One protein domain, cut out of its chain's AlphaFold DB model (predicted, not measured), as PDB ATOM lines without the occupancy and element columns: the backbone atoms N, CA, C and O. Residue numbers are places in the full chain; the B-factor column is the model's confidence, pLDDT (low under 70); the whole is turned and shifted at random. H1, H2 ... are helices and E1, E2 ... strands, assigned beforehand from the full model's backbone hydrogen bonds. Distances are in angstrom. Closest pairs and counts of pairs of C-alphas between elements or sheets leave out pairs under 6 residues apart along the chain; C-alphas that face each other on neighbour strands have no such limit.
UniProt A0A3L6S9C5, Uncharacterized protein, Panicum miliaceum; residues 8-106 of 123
ATOM      1  N   LEU A   8     135.279 147.027 102.300       89.19
ATOM      2  CA  LEU A   8     135.357 147.612 100.964       89.19
ATOM      3  C   LEU A   8     133.941 147.806 100.394       89.19
ATOM      4  O   LEU A   8     133.083 146.949 100.584       89.19
ATOM      5  N   ALA A   9     133.688 148.879  99.640       86.75
ATOM      6  CA  ALA A   9     132.382 149.055  98.990       86.75
ATOM      7  C   ALA A   9     132.143 148.066  97.849       86.75
ATOM      8  O   ALA A   9     131.015 147.646  97.603       86.75
ATOM      9  N   VAL A  10     133.208 147.692  97.144       85.88
ATOM     10  CA  VAL A  10     133.168 146.740  96.036       85.88
ATOM     11  C   VAL A  10     134.428 145.892  96.038       85.88
ATOM     12  O   VAL A  10     135.473 146.302  96.547       85.88
ATOM     13  N   ALA A  11     134.339 144.710  95.429       89.19
ATOM     14  CA  ALA A  11     135.517 143.905  95.162       89.19
ATOM     15  C   ALA A  11     136.455 144.637  94.198       89.19
ATOM     16  O   ALA A  11     136.015 145.266  93.231       89.19
ATOM     17  N   VAL A  12     137.759 144.516  94.429       85.94
ATOM     18  CA  VAL A  12     138.763 145.117  93.560       85.94
ATOM     19  C   VAL A  12     139.866 144.134  93.232       85.94
ATOM     20  O   VAL A  12     140.462 143.506  94.099       85.94
ATOM     21  N   ARG A  13     140.168 144.050  91.941       85.06
ATOM     22  CA  ARG A  13     141.164 143.146  91.381       85.06
ATOM     23  C   ARG A  13     142.338 143.924  90.812       85.06
ATOM     24  O   ARG A  13     142.150 144.919  90.102       85.06
ATOM     25  N   ARG A  14     143.552 143.460  91.093       79.50
ATOM     26  CA  ARG A  14     144.794 144.009  90.542       79.50
ATOM     27  C   ARG A  14     145.759 142.892  90.198       79.50
ATOM     28  O   ARG A  14     145.861 141.904  90.919       79.50
ATOM     29  N   SER A  15     146.480 143.079  89.097       75.00
ATOM     30  CA  SER A  15     147.517 142.155  88.659       75.00
ATOM     31  C   SER A  15     148.842 142.887  88.522       75.00
ATOM     32  O   SER A  15     148.903 143.926  87.869       75.00
ATOM     33  N   GLY A  16     149.904 142.315  89.073       67.44
ATOM     34  CA  GLY A  16     151.253 142.874  89.036       67.44
ATOM     35  C   GLY A  16     152.300 141.785  88.856       67.44
ATOM     36  O   GLY A  16     151.996 140.595  88.933       67.44
ATOM     37  N   VAL A  17     153.534 142.190  88.580       64.12
ATOM     38  CA  VAL A  17     154.701 141.316  88.742       64.12
ATOM     39  C   VAL A  17     155.206 141.566  90.157       64.12
ATOM     40  O   VAL A  17     155.334 142.725  90.554       64.12
ATOM     41  N   GLY A  18     155.413 140.510  90.942       58.59
ATOM     42  CA  GLY A  18     155.956 140.683  92.283       58.59
ATOM     43  C   GLY A  18     157.372 141.248  92.185       58.59
ATOM     44  O   GLY A  18     158.154 140.792  91.356       58.59
ATOM     45  N   LEU A  19     157.741 142.201  93.042       54.12
ATOM     46  CA  LEU A  19     159.093 142.783  93.067       54.12
ATOM     47  C   LEU A  19     160.199 141.718  93.193       54.12
ATOM     48  O   LEU A  19     161.336 141.923  92.778       54.12
ATOM     49  N   HIS A  20     159.844 140.566  93.762       52.00
ATOM     50  CA  HIS A  20     160.730 139.438  94.018       52.00
ATOM     51  C   HIS A  20     160.340 138.162  93.257       52.00
ATOM     52  O   HIS A  20     160.988 137.133  93.436       52.00
ATOM     53  N   SER A  21     159.304 138.208  92.408       53.41
ATOM     54  CA  SER A  21     158.847 137.047  91.648       53.41
ATOM     55  C   SER A  21     158.469 137.372  90.210       53.41
ATOM     56  O   SER A  21     157.658 138.240  89.910       53.41
ATOM     57  N   SER A  22     159.071 136.610  89.303       53.72
ATOM     58  CA  SER A  22     158.939 136.764  87.857       53.72
ATOM     59  C   SER A  22     157.531 136.512  87.288       53.72
ATOM     60  O   SER A  22     157.213 137.115  86.262       53.72
ATOM     61  N   PRO A  23     156.661 135.649  87.858       62.69
ATOM     62  CA  PRO A  23     155.343 135.435  87.272       62.69
ATOM     63  C   PRO A  23     154.356 136.522  87.698       62.69
ATOM     64  O   PRO A  23     154.328 136.951  88.849       62.69
ATOM     65  N   ARG A  24     153.484 136.913  86.764       67.94
ATOM     66  CA  ARG A  24     152.349 137.795  87.045       67.94
ATOM     67  C   ARG A  24     151.435 137.154  88.087       67.94
ATOM     68  O   ARG A  24     151.063 135.985  87.968       67.94
ATOM     69  N   VAL A  25     151.019 137.958  89.052       73.50
ATOM     70  CA  VAL A  25     150.099 137.565  90.114       73.50
ATOM     71  C   VAL A  25     148.902 138.475  90.104       73.50
ATOM     72  O   VAL A  25     149.016 139.651  89.771       73.50
ATOM     73  N   THR A  26     147.748 137.919  90.443       77.50
ATOM     74  CA  THR A  26     146.505 138.658  90.587       77.50
ATOM     75  C   THR A  26     145.989 138.505  92.005       77.50
ATOM     76  O   THR A  26     145.722 137.389  92.441       77.50
ATOM     77  N   ALA A  27     145.813 139.632  92.689       80.19
ATOM     78  CA  ALA A  27     145.121 139.711  93.963       80.19
ATOM     79  C   ALA A  27     143.733 140.324  93.751       80.19
ATOM     80  O   ALA A  27     143.585 141.350  93.075       80.19
ATOM     81  N   THR A  28     142.723 139.694  94.335       86.31
ATOM     82  CA  THR A  28     141.348 140.184  94.369       86.31
ATOM     83  C   THR A  28     140.963 140.413  95.818       86.31
ATOM     84  O   THR A  28     140.865 139.470  96.596       86.31
ATOM     85  N   LEU A  29     140.751 141.671  96.178       88.88
ATOM     86  CA  LEU A  29     140.228 142.061  97.473       88.88
ATOM     87  C   LEU A  29     138.707 142.058  97.411       88.88
ATOM     88  O   LEU A  29     138.130 142.652  96.502       88.88
ATOM     89  N   ILE A  30     138.059 141.384  98.352       91.00
ATOM     90  CA  ILE A  30     136.612 141.177  98.352       91.00
ATOM     91  C   ILE A  30     136.070 141.604  99.726       91.00
ATOM     92  O   ILE A  30     136.656 141.204 100.736       91.00
ATOM     93  N   PRO A  31     134.988 142.408  99.782       92.12
ATOM     94  CA  PRO A  31     134.325 142.750 101.035       92.12
ATOM     95  C   PRO A  31     133.859 141.497 101.778       92.12
ATOM     96  O   PRO A  31     133.478 140.507 101.151       92.12
ATOM     97  N   THR A  32     133.854 141.550 103.104       93.62
ATOM     98  CA  THR A  32     133.390 140.451 103.963       93.62
ATOM     99  C   THR A  32     132.506 140.980 105.084       93.62
ATOM    100  O   THR A  32     132.434 142.192 105.316       93.62
ATOM    101  N   HIS A  33     131.785 140.083 105.758       92.62
ATOM    102  CA  HIS A  33     130.890 140.477 106.837       92.62
ATOM    103  C   HIS A  33     131.666 140.980 108.063       92.62
ATOM    104  O   HIS A  33     132.826 140.629 108.290       92.62
ATOM    105  N   ALA A  34     131.000 141.803 108.876       92.19
ATOM    106  CA  ALA A  34     131.550 142.243 110.152       92.19
ATOM    107  C   ALA A  34     131.881 141.033 111.042       92.19
ATOM    108  O   ALA A  34     131.094 140.093 111.149       92.19
ATOM    109  N   GLY A  35     133.042 141.076 111.693       92.75
ATOM    110  CA  GLY A  35     133.551 140.004 112.544       92.75
ATOM    111  C   GLY A  35     134.380 138.949 111.810       92.75
ATOM    112  O   GLY A  35     134.994 138.118 112.472       92.75
ATOM    113  N   GLU A  36     134.460 138.982 110.477       92.31
ATOM    114  CA  GLU A  36     135.326 138.056 109.736       92.31
ATOM    115  C   GLU A  36     136.806 138.451 109.756       92.31
ATOM    116  O   GLU A  36     137.673 137.598 109.536       92.31
ATOM    117  N   GLY A  37     137.096 139.731 109.998       91.31
ATOM    118  CA  GLY A  37     138.446 140.270 109.988       91.31
ATOM    119  C   GLY A  37     139.098 140.196 108.607       91.31
ATOM    120  O   GLY A  37     138.444 140.266 107.563       91.31
ATOM    121  N   ARG A  38     140.424 140.069 108.610       90.44
ATOM    122  CA  ARG A  38     141.266 140.126 107.410       90.44
ATOM    123  C   ARG A  38     141.886 138.766 107.166       90.44
ATOM    124  O   ARG A  38     142.547 138.230 108.054       90.44
ATOM    125  N   TYR A  39     141.682 138.203 105.983       87.69
ATOM    126  CA  TYR A  39     142.204 136.876 105.664       87.69
ATOM    127  C   TYR A  39     142.539 136.701 104.188       87.69
ATOM    128  O   TYR A  39     142.108 137.463 103.324       87.69
ATOM    129  N   PHE A  40     143.322 135.669 103.904       83.50
ATOM    130  CA  PHE A  40     143.786 135.320 102.570       83.50
ATOM    131  C   PHE A  40     143.238 133.950 102.172       83.50
ATOM    132  O   PHE A  40     143.123 133.064 103.018       83.50
ATOM    133  N   LEU A  41     142.917 133.794 100.890       79.62
ATOM    134  CA  LEU A  41     142.563 132.531 100.248       79.62
ATOM    135  C   LEU A  41     143.539 132.276  99.102       79.62
ATOM    136  O   LEU A  41     143.802 133.161  98.283       79.62
ATOM    137  N   VAL A  42     144.074 131.060  99.031       70.44
ATOM    138  CA  VAL A  42     144.970 130.653  97.941       70.44
ATOM    139  C   VAL A  42     144.219 129.782  96.963       70.44
ATOM    140  O   VAL A  42     143.762 128.695  97.306       70.44
ATOM    141  N   GLY A  43     144.136 130.250  95.718       67.06
ATOM    142  CA  GLY A  43     143.435 129.524  94.664       67.06
ATOM    143  C   GLY A  43     141.925 129.418  94.889       67.06
ATOM    144  O   GLY A  43     141.321 128.496  94.346       67.06
ATOM    145  N   GLY A  44     141.330 130.324  95.675       62.00
ATOM    146  CA  GLY A  44     139.884 130.386  95.907       62.00
ATOM    147  C   GLY A  44     139.277 129.241  96.728       62.00
ATOM    148  O   GLY A  44     138.070 129.032  96.645       62.00
ATOM    149  N   VAL A  45     140.081 128.490  97.486       66.44
ATOM    150  CA  VAL A  45     139.626 127.345  98.299       66.44
ATOM    151  C   VAL A  45     139.501 127.767  99.770       66.44
ATOM    152  O   VAL A  45     140.476 128.252 100.342       66.44
ATOM    153  N   GLU A  46     138.325 127.595 100.386       69.06
ATOM    154  CA  GLU A  46     138.033 128.045 101.766       69.06
ATOM    155  C   GLU A  46     138.868 127.303 102.821       69.06
ATOM    156  O   GLU A  46     139.276 127.884 103.825       69.06
ATOM    157  N   GLU A  47     139.214 126.044 102.564       67.00
ATOM    158  CA  GLU A  47     140.094 125.227 103.406       67.00
ATOM    159  C   GLU A  47     141.530 125.776 103.472       67.00
ATOM    160  O   GLU A  47     142.300 125.389 104.349       67.00
ATOM    161  N   ALA A  48     141.892 126.700 102.574       66.81
ATOM    162  CA  ALA A  48     143.164 127.420 102.570       66.81
ATOM    163  C   ALA A  48     143.045 128.842 103.155       66.81
ATOM    164  O   ALA A  48     143.860 129.712 102.832       66.81
ATOM    165  N   ARG A  49     142.025 129.100 103.992       79.50
ATOM    166  CA  ARG A  49     141.857 130.375 104.700       79.50
ATOM    167  C   ARG A  49     142.969 130.600 105.705       79.50
ATOM    168  O   ARG A  49     143.205 129.787 106.593       79.50
ATOM    169  N   LEU A  50     143.577 131.779 105.618       80.00
ATOM    170  CA  LEU A  50     144.638 132.177 106.525       80.00
ATOM    171  C   LEU A  50     144.426 133.594 107.046       80.00
ATOM    172  O   LEU A  50     144.449 134.566 106.287       80.00
ATOM    173  N   ALA A  51     144.179 133.697 108.351       85.25
ATOM    174  CA  ALA A  51     143.926 134.965 109.021       85.25
ATOM    175  C   ALA A  51     145.197 135.824 109.082       85.25
ATOM    176  O   ALA A  51     146.293 135.312 109.324       85.25
ATOM    177  N   ALA A  52     145.045 137.134 108.886       82.69
ATOM    178  CA  ALA A  52     146.116 138.120 108.966       82.69
ATOM    179  C   ALA A  52     146.444 138.456 110.433       82.69
ATOM    180  O   ALA A  52     146.218 139.570 110.903       82.69
ATOM    181  N   GLU A  53     146.947 137.465 111.164       83.31
ATOM    182  CA  GLU A  53     147.229 137.543 112.596       83.31
ATOM    183  C   GLU A  53     148.700 137.249 112.883       83.31
ATOM    184  O   GLU A  53     149.361 136.522 112.141       83.31
ATOM    185  N   VAL A  54     149.210 137.777 113.999       76.62
ATOM    186  CA  VAL A  54     150.616 137.609 114.410       76.62
ATOM    187  C   VAL A  54     151.005 136.132 114.527       76.62
ATOM    188  O   VAL A  54     152.123 135.776 114.171       76.62
ATOM    189  N   GLY A  55     150.081 135.262 114.953       76.94
ATOM    190  CA  GLY A  55     150.322 133.816 115.039       76.94
ATOM    191  C   GLY A  55     150.579 133.133 113.689       76.94
ATOM    192  O   GLY A  55     151.175 132.062 113.667       76.94
ATOM    193  N   ASN A  56     150.183 133.764 112.579       75.88
ATOM    194  CA  ASN A  56     150.367 133.256 111.216       75.88
ATOM    195  C   ASN A  56     151.510 133.960 110.463       75.88
ATOM    196  O   ASN A  56     151.758 133.651 109.294       75.88
ATOM    197  N   ALA A  57     152.187 134.917 111.105       72.50
ATOM    198  CA  ALA A  57     153.342 135.601 110.541       72.50
ATOM    199  C   ALA A  57     154.620 134.772 110.754       72.50
ATOM    200  O   ALA A  57     154.843 134.217 111.829       72.50
ATOM    201  N   GLU A  58     155.488 134.707 109.742       70.25
ATOM    202  CA  GLU A  58     156.784 134.023 109.856       70.25
ATOM    203  C   GLU A  58     157.704 134.700 110.895       70.25
ATOM    204  O   GLU A  58     158.111 135.847 110.687       70.25
ATOM    205  N   PRO A  59     158.126 133.996 111.965       61.12
ATOM    206  CA  PRO A  59     158.852 134.599 113.090       61.12
ATOM    207  C   PRO A  59     160.235 135.171 112.750       61.12
ATOM    208  O   PRO A  59     160.727 136.061 113.440       61.12
ATOM    209  N   TRP A  60     160.895 134.639 111.717       60.47
ATOM    210  CA  TRP A  60     162.277 134.994 111.359       60.47
ATOM    211  C   TRP A  60     162.396 135.934 110.162       60.47
ATOM    212  O   TRP A  60     163.503 136.238 109.719       60.47
ATOM    213  N   SER A  61     161.272 136.411 109.633       56.69
ATOM    214  CA  SER A  61     161.265 137.398 108.561       56.69
ATOM    215  C   SER A  61     160.813 138.742 109.124       56.69
ATOM    216  O   SER A  61     159.714 138.849 109.644       56.69
ATOM    217  N   CYS A  62     161.592 139.813 108.934       47.62
ATOM    218  CA  CYS A  62     161.129 141.194 109.175       47.62
ATOM    219  C   CYS A  62     160.039 141.653 108.177       47.62
ATOM    220  O   CYS A  62     159.814 142.848 108.002       47.62
ATOM    221  N   ARG A  63     159.417 140.714 107.463       52.34
ATOM    222  CA  ARG A  63     158.396 140.909 106.435       52.34
ATOM    223  C   ARG A  63     157.151 140.195 106.929       52.34
ATOM    224  O   ARG A  63     157.282 139.097 107.469       52.34
ATOM    225  N   ALA A  64     155.972 140.789 106.756       53.09
ATOM    226  CA  ALA A  64     154.722 140.130 107.117       53.09
ATOM    227  C   ALA A  64     154.482 139.031 106.083       53.09
ATOM    228  O   ALA A  64     153.863 139.247 105.044       53.09
ATOM    229  N   LEU A  65     155.092 137.879 106.340       54.75
ATOM    230  CA  LEU A  65     155.113 136.746 105.447       54.75
ATOM    231  C   LEU A  65     154.046 135.772 105.908       54.75
ATOM    232  O   LEU A  65     154.134 135.223 107.006       54.75
ATOM    233  N   LEU A  66     153.042 135.576 105.066       57.09
ATOM    234  CA  LEU A  66     151.970 134.644 105.359       57.09
ATOM    235  C   LEU A  66     152.321 133.248 104.808       57.09
ATOM    236  O   LEU A  66     152.548 133.106 103.602       57.09
ATOM    237  N   LEU A  67     152.400 132.243 105.688       53.25
ATOM    238  CA  LEU A  67     152.727 130.843 105.370       53.25
ATOM    239  C   LEU A  67     151.474 130.057 105.002       53.25
ATOM    240  O   LEU A  67     150.705 129.662 105.870       53.25
ATOM    241  N   LEU A  68     151.287 129.770 103.719       53.75
ATOM    242  CA  LEU A  68     150.019 129.192 103.266       53.75
ATOM    243  C   LEU A  68     149.897 127.668 103.349       53.75
ATOM    244  O   LEU A  68     148.846 127.153 102.991       53.75
ATOM    245  N   TYR A  69     150.907 126.953 103.857       51.81
ATOM    246  CA  TYR A  69     150.825 125.501 104.066       51.81
ATOM    247  C   TYR A  69     151.727 125.048 105.226       51.81
ATOM    248  O   TYR A  69     152.954 125.055 105.069       51.81
ATOM    249  N   PRO A  70     151.161 124.642 106.376       42.50
ATOM    250  CA  PRO A  70     151.871 123.831 107.346       42.50
ATOM    251  C   PRO A  70     151.823 122.375 106.856       42.50
ATOM    252  O   PRO A  70     150.759 121.791 106.724       42.50
ATOM    253  N   ASP A  71     152.992 121.806 106.586       40.94
ATOM    254  CA  ASP A  71     153.204 120.402 106.207       40.94
ATOM    255  C   ASP A  71     153.002 120.001 104.719       40.94
ATOM    256  O   ASP A  71     152.041 120.347 104.032       40.94
ATOM    257  N   ASN A  72     154.055 119.330 104.233       41.97
ATOM    258  CA  ASN A  72     154.190 118.206 103.293       41.97
ATOM    259  C   ASN A  72     153.094 117.835 102.265       41.97
ATOM    260  O   ASN A  72     153.072 116.712 101.761       41.97
ATOM    261  N   THR A  73     152.243 118.753 101.831       45.06
ATOM    262  CA  THR A  73     151.559 118.581 100.548       45.06
ATOM    263  C   THR A  73     152.512 118.984  99.424       45.06
ATOM    264  O   THR A  73     153.258 119.960  99.529       45.06
ATOM    265  N   ALA A  74     152.501 118.241  98.315       41.59
ATOM    266  CA  ALA A  74     153.396 118.397  97.158       41.59
ATOM    267  C   ALA A  74     153.423 119.809  96.501       41.59
ATOM    268  O   ALA A  74     154.105 120.017  95.497       41.59
ATOM    269  N   ARG A  75     152.690 120.791  97.049       46.31
ATOM    270  CA  ARG A  75     152.623 122.196  96.619       46.31
ATOM    271  C   ARG A  75     153.655 123.125  97.271       46.31
ATOM    272  O   ARG A  75     153.984 124.141  96.655       46.31
ATOM    273  N   GLY A  76     154.244 122.752  98.409       49.19
ATOM    274  CA  GLY A  76     155.273 123.546  99.098       49.19
ATOM    275  C   GLY A  76     154.741 124.819  99.776       49.19
ATOM    276  O   GLY A  76     153.656 125.306  99.468       49.19
ATOM    277  N   SER A  77     155.519 125.372 100.709       55.50
ATOM    278  CA  SER A  77     155.175 126.594 101.439       55.50
ATOM    279  C   SER A  77     155.188 127.815 100.511       55.50
ATOM    280  O   SER A  77     156.214 128.171  99.928       55.50
ATOM    281  N   ALA A  78     154.030 128.460 100.352       58.72
ATOM    282  CA  ALA A  78     153.920 129.729  99.640       58.72
ATOM    283  C   ALA A  78     154.055 130.884 100.637       58.72
ATOM    284  O   ALA A  78     153.483 130.833 101.724       58.72
ATOM    285  N   ARG A  79     154.825 131.902 100.247       64.62
ATOM    286  CA  ARG A  79     155.211 133.041 101.082       64.62
ATOM    287  C   ARG A  79     154.815 134.351 100.411       64.62
ATOM    288  O   ARG A  79     155.134 134.562  99.244       64.62
ATOM    289  N   TRP A  80     154.139 135.235 101.133       68.19
ATOM    290  CA  TRP A  80     153.537 136.446 100.562       68.19
ATOM    291  C   TRP A  80     153.878 137.644 101.427       68.19
ATOM    292  O   TRP A  80     153.604 137.581 102.620       68.19
ATOM    293  N   SER A  81     154.461 138.702 100.856       69.75
ATOM    294  CA  SER A  81     154.663 139.965 101.577       69.75
ATOM    295  C   SER A  81     153.361 140.755 101.572       69.75
ATOM    296  O   SER A  81     152.943 141.289 100.540       69.75
ATOM    297  N   VAL A  82     152.684 140.775 102.719       75.00
ATOM    298  CA  VAL A  82     151.367 141.408 102.887       75.00
ATOM    299  C   VAL A  82     151.436 142.728 103.658       75.00
ATOM    300  O   VAL A  82     150.420 143.409 103.785       75.00
ATOM    301  N   GLU A  83     152.619 143.126 104.134       76.50
ATOM    302  CA  GLU A  83     152.815 144.268 105.033       76.50
ATOM    303  C   GLU A  83     152.251 145.578 104.479       76.50
ATOM    304  O   GLU A  83     151.427 146.203 105.140       76.50
ATOM    305  N   HIS A  84     152.606 145.981 103.255       77.50
ATOM    306  CA  HIS A  84     152.133 147.259 102.717       77.50
ATOM    307  C   HIS A  84     150.632 147.243 102.418       77.50
ATOM    308  O   HIS A  84     149.978 148.275 102.549       77.50
ATOM    309  N   LEU A  85     150.069 146.084 102.050       79.00
ATOM    310  CA  LEU A  85     148.626 145.956 101.865       79.00
ATOM    311  C   LEU A  85     147.899 146.153 103.195       79.00
ATOM    312  O   LEU A  85     146.977 146.958 103.272       79.00
ATOM    313  N   LEU A  86     148.334 145.449 104.243       83.25
ATOM    314  CA  LEU A  86     147.732 145.562 105.568       83.25
ATOM    315  C   LEU A  86     147.905 146.973 106.139       83.25
ATOM    316  O   LEU A  86     146.939 147.519 106.662       83.25
ATOM    317  N   SER A  87     149.071 147.605 105.966       82.81
ATOM    318  CA  SER A  87     149.290 149.001 106.367       82.81
ATOM    319  C   SER A  87     148.363 149.978 105.640       82.81
ATOM    320  O   SER A  87     147.819 150.881 106.271       82.81
ATOM    321  N   ALA A  88     148.147 149.801 104.333       82.88
ATOM    322  CA  ALA A  88     147.225 150.644 103.576       82.88
ATOM    323  C   ALA A  88     145.773 150.470 104.051       82.88
ATOM    324  O   ALA A  88     145.055 151.453 104.203       82.88
ATOM    325  N   MET A  89     145.348 149.236 104.328       86.00
ATOM    326  CA  MET A  89     143.985 148.948 104.798       86.00
ATOM    327  C   MET A  89     143.734 149.488 106.204       86.00
ATOM    328  O   MET A  89     142.665 150.036 106.453       86.00
ATOM    329  N   GLU A  90     144.731 149.407 107.087       87.25
ATOM    330  CA  GLU A  90     144.692 150.045 108.408       87.25
ATOM    331  C   GLU A  90     144.558 151.567 108.294       87.25
ATOM    332  O   GLU A  90     143.699 152.164 108.938       87.25
ATOM    333  N   ALA A  91     145.347 152.205 107.422       84.94
ATOM    334  CA  ALA A  91     145.265 153.649 107.197       84.94
ATOM    335  C   ALA A  91     143.908 154.092 106.614       84.94
ATOM    336  O   ALA A  91     143.451 155.200 106.887       84.94
ATOM    337  N   LEU A  92     143.254 153.223 105.836       84.75
ATOM    338  CA  LEU A  92     141.907 153.433 105.295       84.75
ATOM    339  C   LEU A  92     140.789 153.035 106.272       84.75
ATOM    340  O   LEU A  92     139.616 153.240 105.966       84.75
ATOM    341  N   GLY A  93     141.126 152.461 107.430       89.31
ATOM    342  CA  GLY A  93     140.164 152.025 108.439       89.31
ATOM    343  C   GLY A  93     139.331 150.805 108.043       89.31
ATOM    344  O   GLY A  93     138.257 150.622 108.610       89.31
ATOM    345  N   VAL A  94     139.794 149.986 107.092       90.44
ATOM    346  CA  VAL A  94     139.094 148.789 106.601       90.44
ATOM    347  C   VAL A  94     139.380 147.600 107.521       90.44
ATOM    348  O   VAL A  94     140.501 147.094 107.575       90.44
ATOM    349  N   ASP A  95     138.344 147.118 108.204       92.06
ATOM    350  CA  ASP A  95     138.464 146.074 109.227       92.06
ATOM    351  C   ASP A  95     138.235 144.662 108.675       92.06
ATOM    352  O   ASP A  95     138.841 143.708 109.160       92.06
ATOM    353  N   ASN A  96     137.370 144.522 107.664       93.12
ATOM    354  CA  ASN A  96     136.965 143.223 107.125       93.12
ATOM    355  C   ASN A  96     137.170 143.168 105.613       93.12
ATOM    356  O   ASN A  96     136.589 143.967 104.880       93.12
ATOM    357  N   PHE A  97     137.991 142.236 105.141       92.06
ATOM    358  CA  PHE A  97     138.085 141.876 103.726       92.06
ATOM    359  C   PHE A  97     138.824 140.549 103.577       92.06
ATOM    360  O   PHE A  97     139.645 140.170 104.418       92.06
ATOM    361  N   ARG A  98     138.596 139.880 102.449       90.69
ATOM    362  CA  ARG A  98     139.410 138.741 102.027       90.69
ATOM    363  C   ARG A  98     140.257 139.076 100.820       90.69
ATOM    364  O   ARG A  98     139.848 139.865  99.968       90.69
ATOM    365  N   VAL A  99     141.415 138.443 100.728       86.31
ATOM    366  CA  VAL A  99     142.301 138.530  99.571       86.31
ATOM    367  C   VAL A  99     142.370 137.162  98.916       86.31
ATOM    368  O   VAL A  99     142.967 136.241  99.465       86.31
ATOM    369  N   ASP A 100     141.778 137.031  97.736       84.94
ATOM    370  CA  ASP A 100     141.983 135.861  96.890       84.94
ATOM    371  C   ASP A 100     143.186 136.101  95.984       84.94
ATOM    372  O   ASP A 100     143.244 137.108  95.263       84.94
ATOM    373  N   VAL A 101     144.157 135.192  96.029       76.06
ATOM    374  CA  VAL A 101     145.374 135.317  95.236       76.06
ATOM    375  C   VAL A 101     145.532 134.157  94.267       76.06
ATOM    376  O   VAL A 101     145.480 132.980  94.628       76.06
ATOM    377  N   SER A 102     145.754 134.514  93.003       74.25
ATOM    378  CA  SER A 102     145.902 133.582  91.889       74.25
ATOM    379  C   SER A 102     147.100 133.943  91.011       74.25
ATOM    380  O   SER A 102     147.382 135.114  90.744       74.25
ATOM    381  N   GLY A 103     147.804 132.919  90.525       64.44
ATOM    382  CA  GLY A 103     149.055 133.085  89.782       64.44
ATOM    383  C   GLY A 103     150.267 133.317  90.694       64.44
ATOM    384  O   GLY A 103     150.135 133.469  91.905       64.44
ATOM    385  N   GLY A 104     151.466 133.320  90.107       59.84
ATOM    386  CA  GLY A 104     152.720 133.370  90.867       59.84
ATOM    387  C   GLY A 104     153.269 131.993  91.225       59.84
ATOM    388  O   GLY A 104     152.536 131.030  91.436       59.84
ATOM    389  N   THR A 105     154.592 131.896  91.307       46.91
ATOM    390  CA  THR A 105     155.291 130.717  91.815       46.91
ATOM    391  C   THR A 105     156.027 131.127  93.083       46.91
ATOM    392  O   THR A 105     157.046 131.809  93.023       46.91
ATOM    393  N   ARG A 106     155.511 130.681  94.232       50.84
ATOM    394  CA  ARG A 106     156.228 130.525  95.515       50.84
ATOM    395  C   ARG A 106     156.658 131.784  96.286       50.84
ATOM    396  O   ARG A 106     156.936 131.660  97.474       50.84
TER     397      ARG A 106
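AT A GLANCE: This is residues 8 to 106 of the 123 residues of an uncharacterized protein of Panicum miliaceum (UniProt A0A3L6S9C5). A twisted sheet of four strands, E1, E2, E6 and E3, forms a wall, and to one side of it, off the sheet, lie the short helix H1 and the small hairpin of E4 and E5. A long stretch without named elements, residues 43 to 64, leads from the sheet to that hairpin, and its residues 50 to 51 pair with E3. The printed part has 99 residues, with named elements in the order E1, E2, E3, E4, E5, H1, E6; the large sheet, in the order E1, E2, E6, E3, is mixed. The class is mostly strand, though under half of the residues, 45 of 99, are in named elements. The whole is compact, with a radius of gyration of the C-alphas of 13.2 A, and rounded, spanning 36 by 28 by 27 A.

IN THESE COORDINATES: E1, residues 12 to 18, begins with C-alpha 12 at (138.763, 145.117, 93.560) and is 17.8 A long. E2, residues 21 to 31, is the longest strand at 26.9 A and bends by 66 degrees at residue 24. E6, residues 97 to 103, is 19.8 A long and ends with C-alpha 103 at (149.055, 133.085, 89.782). E3 is residues 38 to 42, 13.9 A. E4 is residues 65 to 67 and E5 residues 79 to 81. H1, residues 83 to 91, is 12.2 A long and begins with C-alpha 83 at (152.815, 144.268, 105.033).

HOW THE PARTS SIT: E1 and E2 form a hairpin, antiparallel at 161 degrees, with N 14 and O 27 2.9 A apart, within hydrogen-bond range. E2 and E6 are antiparallel at 152 degrees, with N 28 and O 100 at 2.8 A. E6 and E3 are parallel at 23 degrees, with N 41 and O 99 at 2.8 A. E1 and E3 are the edge strands. Residues 39 to 40 of E3 pair antiparallel with residues 50 to 51. E4 and E5 form a second hairpin, antiparallel at 154 degrees, with N 66 and O 80 at 3.2 A; E5 is apart from E3 and from E6. H1 is not on the large sheet, with 3 pairs of C-alphas within 10 A. The closest C-alphas of E4 and H1 are those of Leu 65 and Glu 83, 7.9 A apart. In H1 every O i to N i+4 pair is within hydrogen-bond range.

THE WHOLE: The two C-alphas farthest apart, those of Ala 9 and Asn 72, are 38.0 A apart. The printed part, residues 8 to 106, has no cut. The links E3 to E4, 22 residues, and E4 to E5, 11 residues, are long. The mean pLDDT of the printed part is 72.4; residues 16 to 24, 43 to 48, 59 to 81 and 103 to 106 are under 70.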